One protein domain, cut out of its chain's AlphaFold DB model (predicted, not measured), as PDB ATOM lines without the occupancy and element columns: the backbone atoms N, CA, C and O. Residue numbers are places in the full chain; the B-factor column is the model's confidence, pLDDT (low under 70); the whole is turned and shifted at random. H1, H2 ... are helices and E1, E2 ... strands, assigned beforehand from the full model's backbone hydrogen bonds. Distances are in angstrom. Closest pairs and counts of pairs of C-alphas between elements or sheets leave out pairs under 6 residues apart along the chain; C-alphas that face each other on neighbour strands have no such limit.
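What this domain is: This is residues 40 to 122 of the 133 residues of an uncharacterized protein of Neisseria sp (UniProt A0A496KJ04). There is little regular structure: a small two-stranded parallel sheet, E1 and E2, and two helices set like a T, the first end of H1 meeting the side of H2, among long loops. Residues 95 to 101 stick out. The printed part has 83 residues, 32 in named elements, ordered H1, E1, H2, E2; the class is mixed. It is compact, radius of gyration of the C-alphas 13.2 A, spanning 34 by 31 by 22 A.

How they stand to each other: E1, residues 76 to 78, and E2, residues 117 to 121, are parallel neighbours at 23 degrees; N 120 and O 76, 2.8 A apart, are within hydrogen-bond range. With H2, residues 80 to 93, they form a strand-helix-strand unit, parallel strands joined through a helix, its crossover right-handed. H2, with residues 86 to 90 alone, touches H1, residues 56 to 65, about perpendicular at 86 degrees; their closest C-alphas, Leu 56 and Leu 86, are 6.1 A apart. In H1 and H2 every O i to N i+4 pair is within hydrogen-bond range.

Where its parts are: H1, 14.5 A long, begins at C-alpha 56 (50.652, 8.554, 0.112). E1 measures 6.6 A and H2 20.2 A. E2, 13.2 A, ends at C-alpha 121 (49.847, -2.728, -9.932).

The domain as a whole: The printed part has no cut. H2 to E2 is a long link of 23 residues. Residues 94 to 109 and 112 to 115 have pLDDT under 70.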
ATOM      1  N   ASN A  40      55.596  -0.274   6.309       87.69
ATOM      2  CA  ASN A  40      54.661  -0.050   7.422       87.69
ATOM      3  C   ASN A  40      53.393   0.753   7.072       87.69
ATOM      4  O   ASN A  40      52.835   1.442   7.926       87.69
ATOM      5  N   ILE A  41      52.911   0.642   5.834       86.94
ATOM      6  CA  ILE A  41      51.624   1.218   5.438       86.94
ATOM      7  C   ILE A  41      50.499   0.310   5.950       86.94
ATOM      8  O   ILE A  41      50.291  -0.790   5.440       86.94
ATOM      9  N   ASP A  42      49.755   0.778   6.955       84.88
ATOM     10  CA  ASP A  42      48.556   0.090   7.438       84.88
ATOM     11  C   ASP A  42      47.375   0.379   6.505       84.88
ATOM     12  O   ASP A  42      46.757   1.445   6.559       84.88
ATOM     13  N   VAL A  43      47.046  -0.598   5.656       83.00
ATOM     14  CA  VAL A  43      45.984  -0.478   4.649       83.00
ATOM     15  C   VAL A  43      44.612  -0.207   5.279       83.00
ATOM     16  O   VAL A  43      43.767   0.428   4.652       83.00
ATOM     17  N   LYS A  44      44.379  -0.623   6.532       82.56
ATOM     18  CA  LYS A  44      43.096  -0.401   7.222       82.56
ATOM     19  C   LYS A  44      42.941   1.026   7.744       82.56
ATOM     20  O   LYS A  44      41.817   1.483   7.918       82.56
ATOM     21  N   LYS A  45      44.053   1.719   8.004       83.88
ATOM     22  CA  LYS A  45      44.075   3.101   8.519       83.88
ATOM     23  C   LYS A  45      44.228   4.151   7.421       83.88
ATOM     24  O   LYS A  45      44.347   5.335   7.721       83.88
ATOM     25  N   LEU A  46      44.253   3.725   6.161       81.88
ATOM     26  CA  LEU A  46      44.341   4.609   5.010       81.88
ATOM     27  C   LEU A  46      43.010   5.339   4.784       81.88
ATOM     28  O   LEU A  46      42.047   4.760   4.276       81.88
ATOM     29  N   ASP A  47      42.974   6.625   5.125       82.31
ATOM     30  CA  ASP A  47      41.850   7.501   4.814       82.31
ATOM     31  C   ASP A  47      41.964   8.068   3.391       82.31
ATOM     32  O   ASP A  47      43.039   8.425   2.901       82.31
ATOM     33  N   LYS A  48      40.818   8.192   2.724       76.88
ATOM     34  CA  LYS A  48      40.708   8.798   1.393       76.88
ATOM     35  C   LYS A  48      40.724  10.321   1.453       76.88
ATOM     36  O   LYS A  48      41.082  10.950   0.465       76.88
ATOM     37  N   THR A  49      40.314  10.908   2.578       73.00
ATOM     38  CA  THR A  49      40.101  12.356   2.722       73.00
ATOM     39  C   THR A  49      41.310  13.081   3.321       73.00
ATOM     40  O   THR A  49      41.199  14.256   3.653       73.00
ATOM     41  N   LEU A  50      42.467  12.413   3.449       70.50
ATOM     42  CA  LEU A  50      43.717  12.991   3.980       70.50
ATOM     43  C   LEU A  50      43.600  13.561   5.410       70.50
ATOM     44  O   LEU A  50      44.481  14.289   5.854       70.50
ATOM     45  N   LYS A  51      42.533  13.241   6.159       72.06
ATOM     46  CA  LYS A  51      42.335  13.770   7.521       72.06
ATOM     47  C   LYS A  51      43.070  12.948   8.570       72.06
ATOM     48  O   LYS A  51      43.443  13.474   9.613       72.06
ATOM     49  N   THR A  52      43.231  11.650   8.316       74.00
ATOM     50  CA  THR A  52      43.852  10.699   9.241       74.00
ATOM     51  C   THR A  52      44.690   9.667   8.483       74.00
ATOM     52  O   THR A  52      44.378   9.313   7.350       74.00
ATOM     53  N   GLY A  53      45.761   9.169   9.103       78.06
ATOM     54  CA  GLY A  53      46.636   8.164   8.491       78.06
ATOM     55  C   GLY A  53      47.705   8.741   7.546       78.06
ATOM     56  O   GLY A  53      47.858   9.955   7.442       78.06
ATOM     57  N   PRO A  54      48.507   7.870   6.908       81.75
ATOM     58  CA  PRO A  54      49.635   8.295   6.084       81.75
ATOM     59  C   PRO A  54      49.192   8.922   4.750       81.75
ATOM     60  O   PRO A  54      48.327   8.392   4.046       81.75
ATOM     61  N   ASN A  55      49.838  10.033   4.393       86.81
ATOM     62  CA  ASN A  55      49.673  10.742   3.125       86.81
ATOM     63  C   ASN A  55      50.534  10.074   2.037       86.81
ATOM     64  O   ASN A  55      51.759  10.192   2.050       86.81
ATOM     65  N   LEU A  56      49.914   9.330   1.114       87.31
ATOM     66  CA  LEU A  56      50.652   8.554   0.112       87.31
ATOM     67  C   LEU A  56      51.398   9.439  -0.905       87.31
ATOM     68  O   LEU A  56      52.566   9.143  -1.153       87.31
ATOM     69  N   PRO A  57      50.801  10.509  -1.476       87.06
ATOM     70  CA  PRO A  57      51.521  11.428  -2.358       87.06
ATOM     71  C   PRO A  57      52.814  11.988  -1.760       87.06
ATOM     72  O   PRO A  57      53.848  11.961  -2.414       87.06
ATOM     73  N   GLU A  58      52.779  12.449  -0.512       87.56
ATOM     74  CA  GLU A  58      53.944  13.037   0.158       87.56
ATOM     75  C   GLU A  58      55.056  12.001   0.373       87.56
ATOM     76  O   GLU A  58      56.199  12.223  -0.020       87.56
ATOM     77  N   LEU A  59      54.701  10.802   0.848       90.06
ATOM     78  CA  LEU A  59      55.650   9.691   0.983       90.06
ATOM     79  C   LEU A  59      56.261   9.260  -0.361       90.06
ATOM     80  O   LEU A  59      57.394   8.777  -0.404       90.06
ATOM     81  N   MET A  60      55.518   9.401  -1.460       89.06
ATOM     82  CA  MET A  60      56.022   9.123  -2.804       89.06
ATOM     83  C   MET A  60      56.970  10.217  -3.305       89.06
ATOM     84  O   MET A  60      57.940   9.881  -3.980       89.06
ATOM     85  N   VAL A  61      56.733  11.490  -2.964       88.94
ATOM     86  CA  VAL A  61      57.672  12.590  -3.251       88.94
ATOM     87  C   VAL A  61      58.981  12.367  -2.497       88.94
ATOM     88  O   VAL A  61      60.036  12.322  -3.125       88.94
ATOM     89  N   ASP A  62      58.918  12.081  -1.195       90.62
ATOM     90  CA  ASP A  62      60.106  11.762  -0.390       90.62
ATOM     91  C   ASP A  62      60.891  10.571  -0.957       90.62
ATOM     92  O   ASP A  62      62.123  10.528  -0.913       90.62
ATOM     93  N   ALA A  63      60.187   9.571  -1.492       91.00
ATOM     94  CA  ALA A  63      60.818   8.422  -2.123       91.00
ATOM     95  C   ALA A  63      61.538   8.786  -3.429       91.00
ATOM     96  O   ALA A  63      62.593   8.211  -3.695       91.00
ATOM     97  N   LEU A  64      61.004   9.719  -4.224       89.19
ATOM     98  CA  LEU A  64      61.664  10.206  -5.439       89.19
ATOM     99  C   LEU A  64      62.925  11.005  -5.108       89.19
ATOM    100  O   LEU A  64      63.967  10.746  -5.705       89.19
ATOM    101  N   GLU A  65      62.859  11.890  -4.113       89.81
ATOM    102  CA  GLU A  65      63.995  12.722  -3.685       89.81
ATOM    103  C   GLU A  65      65.147  11.903  -3.075       89.81
ATOM    104  O   GLU A  65      66.310  12.301  -3.120       89.81
ATOM    105  N   ARG A  66      64.860  10.710  -2.536       90.12
ATOM    106  CA  ARG A  66      65.902   9.784  -2.053       90.12
ATOM    107  C   ARG A  66      66.720   9.151  -3.175       90.12
ATOM    108  O   ARG A  66      67.826   8.674  -2.909       90.12
ATOM    109  N   VAL A  67      66.193   9.090  -4.397       89.81
ATOM    110  CA  VAL A  67      66.882   8.455  -5.521       89.81
ATOM    111  C   VAL A  67      67.881   9.452  -6.128       89.81
ATOM    112  O   VAL A  67      67.467  10.499  -6.614       89.81
ATOM    113  N   PRO A  68      69.192   9.136  -6.190       88.88
ATOM    114  CA  PRO A  68      70.209  10.109  -6.609       88.88
ATOM    115  C   PRO A  68      70.038  10.667  -8.029       88.88
ATOM    116  O   PRO A  68      70.459  11.784  -8.314       88.88
ATOM    117  N   ASN A  69      69.498   9.869  -8.954       86.12
ATOM    118  CA  ASN A  69      69.059  10.338 -10.264       86.12
ATOM    119  C   ASN A  69      68.012   9.390 -10.862       86.12
ATOM    120  O   ASN A  69      68.018   8.187 -10.612       86.12
ATOM    121  N   LEU A  70      67.154   9.929 -11.725       82.00
ATOM    122  CA  LEU A  70      66.091   9.185 -12.407       82.00
ATOM    123  C   LEU A  70      66.471   8.804 -13.850       82.00
ATOM    124  O   LEU A  70      65.591   8.559 -14.668       82.00
ATOM    125  N   LYS A  71      67.769   8.714 -14.189       80.25
ATOM    126  CA  LYS A  71      68.265   8.466 -15.568       80.25
ATOM    127  C   LYS A  71      67.999   7.043 -16.109       80.25
ATOM    128  O   LYS A  71      68.657   6.599 -17.046       80.25
ATOM    129  N   GLY A  72      67.058   6.310 -15.518       81.75
ATOM    130  CA  GLY A  72      66.657   4.961 -15.916       81.75
ATOM    131  C   GLY A  72      65.175   4.881 -16.277       81.75
ATOM    132  O   GLY A  72      64.556   5.864 -16.665       81.75
ATOM    133  N   ARG A  73      64.596   3.685 -16.123       87.12
ATOM    134  CA  ARG A  73      63.148   3.449 -16.230       87.12
ATOM    135  C   ARG A  73      62.576   3.184 -14.833       87.12
ATOM    136  O   ARG A  73      62.387   2.017 -14.484       87.12
ATOM    137  N   PRO A  74      62.388   4.223 -14.001       89.12
ATOM    138  CA  PRO A  74      61.810   4.052 -12.676       89.12
ATOM    139  C   PRO A  74      60.357   3.581 -12.788       89.12
ATOM    140  O   PRO A  74      59.664   3.879 -13.761       89.12
ATOM    141  N   ALA A  75      59.888   2.844 -11.788       90.50
ATOM    142  CA  ALA A  75      58.491   2.453 -11.676       90.50
ATOM    143  C   ALA A  75      58.115   2.294 -10.205       90.50
ATOM    144  O   ALA A  75      58.886   1.746  -9.417       90.50
ATOM    145  N   PHE A  76      56.907   2.723  -9.858       92.00
ATOM    146  CA  PHE A  76      56.298   2.379  -8.582       92.00
ATOM    147  C   PHE A  76      55.546   1.060  -8.708       92.00
ATOM    148  O   PHE A  76      54.812   0.859  -9.674       92.00
ATOM    149  N   TYR A  77      55.677   0.197  -7.703       93.19
ATOM    150  CA  TYR A  77      54.891  -1.027  -7.571       93.19
ATOM    151  C   TYR A  77      54.069  -0.954  -6.289       93.19
ATOM    152  O   TYR A  77      54.606  -0.690  -5.216       93.19
ATOM    153  N   MET A  78      52.763  -1.172  -6.405       90.50
ATOM    154  CA  MET A  78      51.843  -1.182  -5.266       90.50
ATOM    155  C   MET A  78      50.714  -2.190  -5.486       90.50
ATOM    156  O   MET A  78      50.400  -2.560  -6.621       90.50
ATOM    157  N   ASN A  79      50.081  -2.621  -4.398       91.50
ATOM    158  CA  ASN A  79      48.874  -3.437  -4.462       91.50
ATOM    159  C   ASN A  79      47.671  -2.602  -4.951       91.50
ATOM    160  O   ASN A  79      47.678  -1.364  -5.001       91.50
ATOM    161  N   ARG A  80      46.590  -3.297  -5.305       89.12
ATOM    162  CA  ARG A  80      45.380  -2.666  -5.843       89.12
ATOM    163  C   ARG A  80      44.676  -1.752  -4.832       89.12
ATOM    164  O   ARG A  80      44.126  -0.724  -5.236       89.12
ATOM    165  N   ASP A  81      44.727  -2.088  -3.544       88.75
ATOM    166  CA  ASP A  81      44.064  -1.324  -2.482       88.75
ATOM    167  C   ASP A  81      44.757   0.010  -2.200       88.75
ATOM    168  O   ASP A  81      44.092   1.049  -2.184       88.75
ATOM    169  N   VAL A  82      46.091   0.025  -2.083       88.62
ATOM    170  CA  VAL A  82      46.847   1.279  -1.915       88.62
ATOM    171  C   VAL A  82      46.672   2.158  -3.147       88.62
ATOM    172  O   VAL A  82      46.425   3.354  -3.010       88.62
ATOM    173  N   ARG A  83      46.668   1.580  -4.357       87.44
ATOM    174  CA  ARG A  83      46.408   2.352  -5.581       87.44
ATOM    175  C   ARG A  83      45.024   3.002  -5.592       87.44
ATOM    176  O   ARG A  83      44.870   4.123  -6.082       87.44
ATOM    177  N   ARG A  84      44.004   2.311  -5.075       86.88
ATOM    178  CA  ARG A  84      42.647   2.861  -4.954       86.88
ATOM    179  C   ARG A  84      42.626   4.069  -4.020       86.88
ATOM    180  O   ARG A  84      41.977   5.061  -4.351       86.88
ATOM    181  N   VAL A  85      43.316   3.989  -2.882       87.31
ATOM    182  CA  VAL A  85      43.394   5.098  -1.922       87.31
ATOM    183  C   VAL A  85      44.221   6.250  -2.479       87.31
ATOM    184  O   VAL A  85      43.759   7.382  -2.414       87.31
ATOM    185  N   LEU A  86      45.370   5.982  -3.107       86.38
ATOM    186  CA  LEU A  86      46.216   7.005  -3.729       86.38
ATOM    187  C   LEU A  86      45.424   7.869  -4.718       86.38
ATOM    188  O   LEU A  86      45.480   9.094  -4.665       86.38
ATOM    189  N   ARG A  87      44.618   7.238  -5.584       81.56
ATOM    190  CA  ARG A  87      43.738   7.963  -6.515       81.56
ATOM    191  C   ARG A  87      42.726   8.847  -5.785       81.56
ATOM    192  O   ARG A  87      42.430   9.940  -6.258       81.56
ATOM    193  N   ALA A  88      42.181   8.374  -4.666       84.12
ATOM    194  CA  ALA A  88      41.224   9.139  -3.875       84.12
ATOM    195  C   ALA A  88      41.890  10.317  -3.145       84.12
ATOM    196  O   ALA A  88      41.338  11.411  -3.161       84.12
ATOM    197  N   GLN A  89      43.089  10.118  -2.586       84.12
ATOM    198  CA  GLN A  89      43.858  11.170  -1.918       84.12
ATOM    199  C   GLN A  89      44.279  12.270  -2.902       84.12
ATOM    200  O   GLN A  89      44.073  13.441  -2.611       84.12
ATOM    201  N   ILE A  90      44.760  11.913  -4.101       80.19
ATOM    202  CA  ILE A  90      45.097  12.894  -5.152       80.19
ATOM    203  C   ILE A  90      43.862  13.703  -5.577       80.19
ATOM    204  O   ILE A  90      43.938  14.914  -5.773       80.19
ATOM    205  N   ALA A  91      42.705  13.048  -5.708       78.12
ATOM    206  CA  ALA A  91      41.460  13.744  -6.024       78.12
ATOM    207  C   ALA A  91      41.026  14.691  -4.890       78.12
ATOM    208  O   ALA A  91      40.568  15.795  -5.167       78.12
ATOM    209  N   ALA A  92      41.201  14.286  -3.630       77.88
ATOM    210  CA  ALA A  92      40.881  15.107  -2.464       77.88
ATOM    211  C   ALA A  92      41.846  16.294  -2.279       77.88
ATOM    212  O   ALA A  92      41.425  17.354  -1.825       77.88
ATOM    213  N   SER A  93      43.126  16.159  -2.647       72.56
ATOM    214  CA  SER A  93      44.082  17.275  -2.604       72.56
ATOM    215  C   SER A  93      43.835  18.312  -3.704       72.56
ATOM    216  O   SER A  93      44.170  19.479  -3.536       72.56
ATOM    217  N   ALA A  94      43.210  17.918  -4.817       69.56
ATOM    218  CA  ALA A  94      42.929  18.786  -5.962       69.56
ATOM    219  C   ALA A  94      41.670  19.669  -5.806       69.56
ATOM    220  O   ALA A  94      41.179  20.186  -6.808       69.56
ATOM    221  N   ASN A  95      41.158  19.867  -4.581       61.62
ATOM    222  CA  ASN A  95      39.865  20.496  -4.239       61.62
ATOM    223  C   ASN A  95      39.484  21.796  -4.989       61.62
ATOM    224  O   ASN A  95      38.302  22.132  -5.030       61.62
ATOM    225  N   HIS A  96      40.433  22.530  -5.579       56.34
ATOM    226  CA  HIS A  96      40.191  23.823  -6.234       56.34
ATOM    227  C   HIS A  96      40.518  23.868  -7.740       56.34
ATOM    228  O   HIS A  96      40.365  24.918  -8.359       56.34
ATOM    229  N   THR A  97      40.953  22.762  -8.359       58.84
ATOM    230  CA  THR A  97      41.398  22.747  -9.774       58.84
ATOM    231  C   THR A  97      40.942  21.486 -10.517       58.84
ATOM    232  O   THR A  97      41.610  21.012 -11.429       58.84
ATOM    233  N   ILE A  98      39.795  20.913 -10.142       58.09
ATOM    234  CA  ILE A  98      39.224  19.768 -10.865       58.09
ATOM    235  C   ILE A  98      38.388  20.301 -12.028       58.09
ATOM    236  O   ILE A  98      37.354  20.938 -11.817       58.09
ATOM    237  N   THR A  99      38.800  20.027 -13.267       51.09
ATOM    238  CA  THR A  99      37.905  20.252 -14.412       51.09
ATOM    239  C   THR A  99      36.775  19.217 -14.391       51.09
ATOM    240  O   THR A  99      36.996  18.063 -14.034       51.09
ATOM    241  N   GLN A 100      35.549  19.578 -14.799       48.78
ATOM    242  CA  GLN A 100      34.374  18.675 -14.780       48.78
ATOM    243  C   GLN A 100      34.612  17.308 -15.464       48.78
ATOM    244  O   GLN A 100      33.961  16.325 -15.122       48.78
ATOM    245  N   ARG A 101      35.574  17.223 -16.395       45.28
ATOM    246  CA  ARG A 101      35.985  15.992 -17.093       45.28
ATOM    247  C   ARG A 101      36.819  15.029 -16.229       45.28
ATOM    248  O   ARG A 101      36.936  13.854 -16.562       45.28
ATOM    249  N   GLU A 102      37.400  15.510 -15.134       52.81
ATOM    250  CA  GLU A 102      38.256  14.760 -14.202       52.81
ATOM    251  C   GLU A 102      37.496  14.279 -12.956       52.81
ATOM    252  O   GLU A 102      38.069  13.618 -12.086       52.81
ATOM    253  N   VAL A 103      36.191  14.561 -12.882       44.78
ATOM    254  CA  VAL A 103      35.288  14.140 -11.804       44.78
ATOM    255  C   VAL A 103      35.075  12.624 -11.903       44.78
ATOM    256  O   VAL A 103      34.278  12.122 -12.686       44.78
ATOM    257  N   GLY A 104      35.879  11.879 -11.146       49.53
ATOM    258  CA  GLY A 104      36.054  10.422 -11.251       49.53
ATOM    259  C   GLY A 104      37.524  10.001 -11.135       49.53
ATOM    260  O   GLY A 104      37.833   8.820 -10.961       49.53
ATOM    261  N   GLY A 105      38.438  10.972 -11.187       51.53
ATOM    262  CA  GLY A 105      39.886  10.818 -11.172       51.53
ATOM    263  C   GLY A 105      40.400  10.286 -12.507       51.53
ATOM    264  O   GLY A 105      39.823   9.366 -13.085       51.53
ATOM    265  N   LYS A 106      41.523  10.807 -12.995       58.16
ATOM    266  CA  LYS A 106      42.285  10.127 -14.051       58.16
ATOM    267  C   LYS A 106      42.845   8.824 -13.470       58.16
ATOM    268  O   LYS A 106      43.101   8.739 -12.266       58.16
ATOM    269  N   LEU A 107      43.033   7.785 -14.289       56.03
ATOM    270  CA  LEU A 107      43.876   6.676 -13.839       56.03
ATOM    271  C   LEU A 107      45.239   7.291 -13.499       56.03
ATOM    272  O   LEU A 107      45.871   7.867 -14.380       56.03
ATOM    273  N   VAL A 108      45.671   7.184 -12.240       58.09
ATOM    274  CA  VAL A 108      47.047   7.518 -11.864       58.09
ATOM    275  C   VAL A 108      47.915   6.489 -12.575       58.09
ATOM    276  O   VAL A 108      47.974   5.317 -12.178       58.09
ATOM    277  N   THR A 109      48.426   6.887 -13.736       63.41
ATOM    278  CA  THR A 109      49.339   6.099 -14.561       63.41
ATOM    279  C   THR A 109      50.770   6.560 -14.355       63.41
ATOM    280  O   THR A 109      51.648   5.711 -14.407       63.41
ATOM    281  N   HIS A 110      50.980   7.847 -14.058       74.44
ATOM    282  CA  HIS A 110      52.282   8.474 -13.836       74.44
ATOM    283  C   HIS A 110      52.206   9.410 -12.619       74.44
ATOM    284  O   HIS A 110      51.157  10.013 -12.377       74.44
ATOM    285  N   PHE A 111      53.288   9.494 -11.844       76.56
ATOM    286  CA  PHE A 111      53.427  10.349 -10.661       76.56
ATOM    287  C   PHE A 111      54.749  11.134 -10.726       76.56
ATOM    288  O   PHE A 111      55.788  10.533 -10.996       76.56
ATOM    289  N   GLY A 112      54.715  12.447 -10.475       66.62
ATOM    290  CA  GLY A 112      55.862  13.363 -10.591       66.62
ATOM    291  C   GLY A 112      55.744  14.347 -11.763       66.62
ATOM    292  O   GLY A 112      54.745  14.334 -12.486       66.62
ATOM    293  N   ASP A 113      56.760  15.191 -11.940       59.00
ATOM    294  CA  ASP A 113      56.788  16.230 -12.977       59.00
ATOM    295  C   ASP A 113      57.162  15.675 -14.369       59.00
ATOM    296  O   ASP A 113      57.914  14.705 -14.504       59.00
ATOM    297  N   GLY A 114      56.649  16.302 -15.436       61.22
ATOM    298  CA  GLY A 114      56.964  15.942 -16.828       61.22
ATOM    299  C   GLY A 114      56.324  14.626 -17.297       61.22
ATOM    300  O   GLY A 114      55.110  14.460 -17.203       61.22
ATOM    301  N   GLU A 115      57.125  13.691 -17.834       59.41
ATOM    302  CA  GLU A 115      56.648  12.344 -18.221       59.41
ATOM    303  C   GLU A 115      56.228  11.492 -17.004       59.41
ATOM    304  O   GLU A 115      55.438  10.557 -17.151       59.41
ATOM    305  N   GLY A 116      56.700  11.846 -15.802       73.75
ATOM    306  CA  GLY A 116      56.372  11.189 -14.539       73.75
ATOM    307  C   GLY A 116      56.844   9.730 -14.433       73.75
ATOM    308  O   GLY A 116      57.197   9.059 -15.400       73.75
ATOM    309  N   VAL A 117      56.842   9.198 -13.212       84.94
ATOM    310  CA  VAL A 117      57.190   7.800 -12.939       84.94
ATOM    311  C   VAL A 117      55.939   6.924 -13.039       84.94
ATOM    312  O   VAL A 117      54.958   7.193 -12.340       84.94
ATOM    313  N   PRO A 118      55.933   5.859 -13.863       88.88
ATOM    314  CA  PRO A 118      54.766   5.009 -14.025       88.88
ATOM    315  C   PRO A 118      54.413   4.248 -12.741       88.88
ATOM    316  O   PRO A 118      55.272   3.648 -12.093       88.88
ATOM    317  N   VAL A 119      53.117   4.202 -12.423       89.25
ATOM    318  CA  VAL A 119      52.571   3.458 -11.279       89.25
ATOM    319  C   VAL A 119      51.982   2.130 -11.750       89.25
ATOM    320  O   VAL A 119      50.961   2.087 -12.442       89.25
ATOM    321  N   ARG A 120      52.625   1.027 -11.363       89.75
ATOM    322  CA  ARG A 120      52.263  -0.353 -11.707       89.75
ATOM    323  C   ARG A 120      51.532  -1.028 -10.545       89.75
ATOM    324  O   ARG A 120      51.837  -0.801  -9.376       89.75
ATOM    325  N   VAL A 121      50.564  -1.877 -10.891       90.31
ATOM    326  CA  VAL A 121      49.847  -2.728  -9.932       90.31
ATOM    327  C   VAL A 121      50.456  -4.118  -9.958       90.31
ATOM    328  O   VAL A 121      50.670  -4.669 -11.037       90.31
ATOM    329  N   THR A 122      50.701  -4.684  -8.782       90.44
ATOM    330  CA  THR A 122      51.180  -6.058  -8.635       90.44
ATOM    331  C   THR A 122      50.384  -6.761  -7.548       90.44
ATOM    332  O   THR A 122      50.399  -6.329  -6.398       90.44
TER     333      THR A 122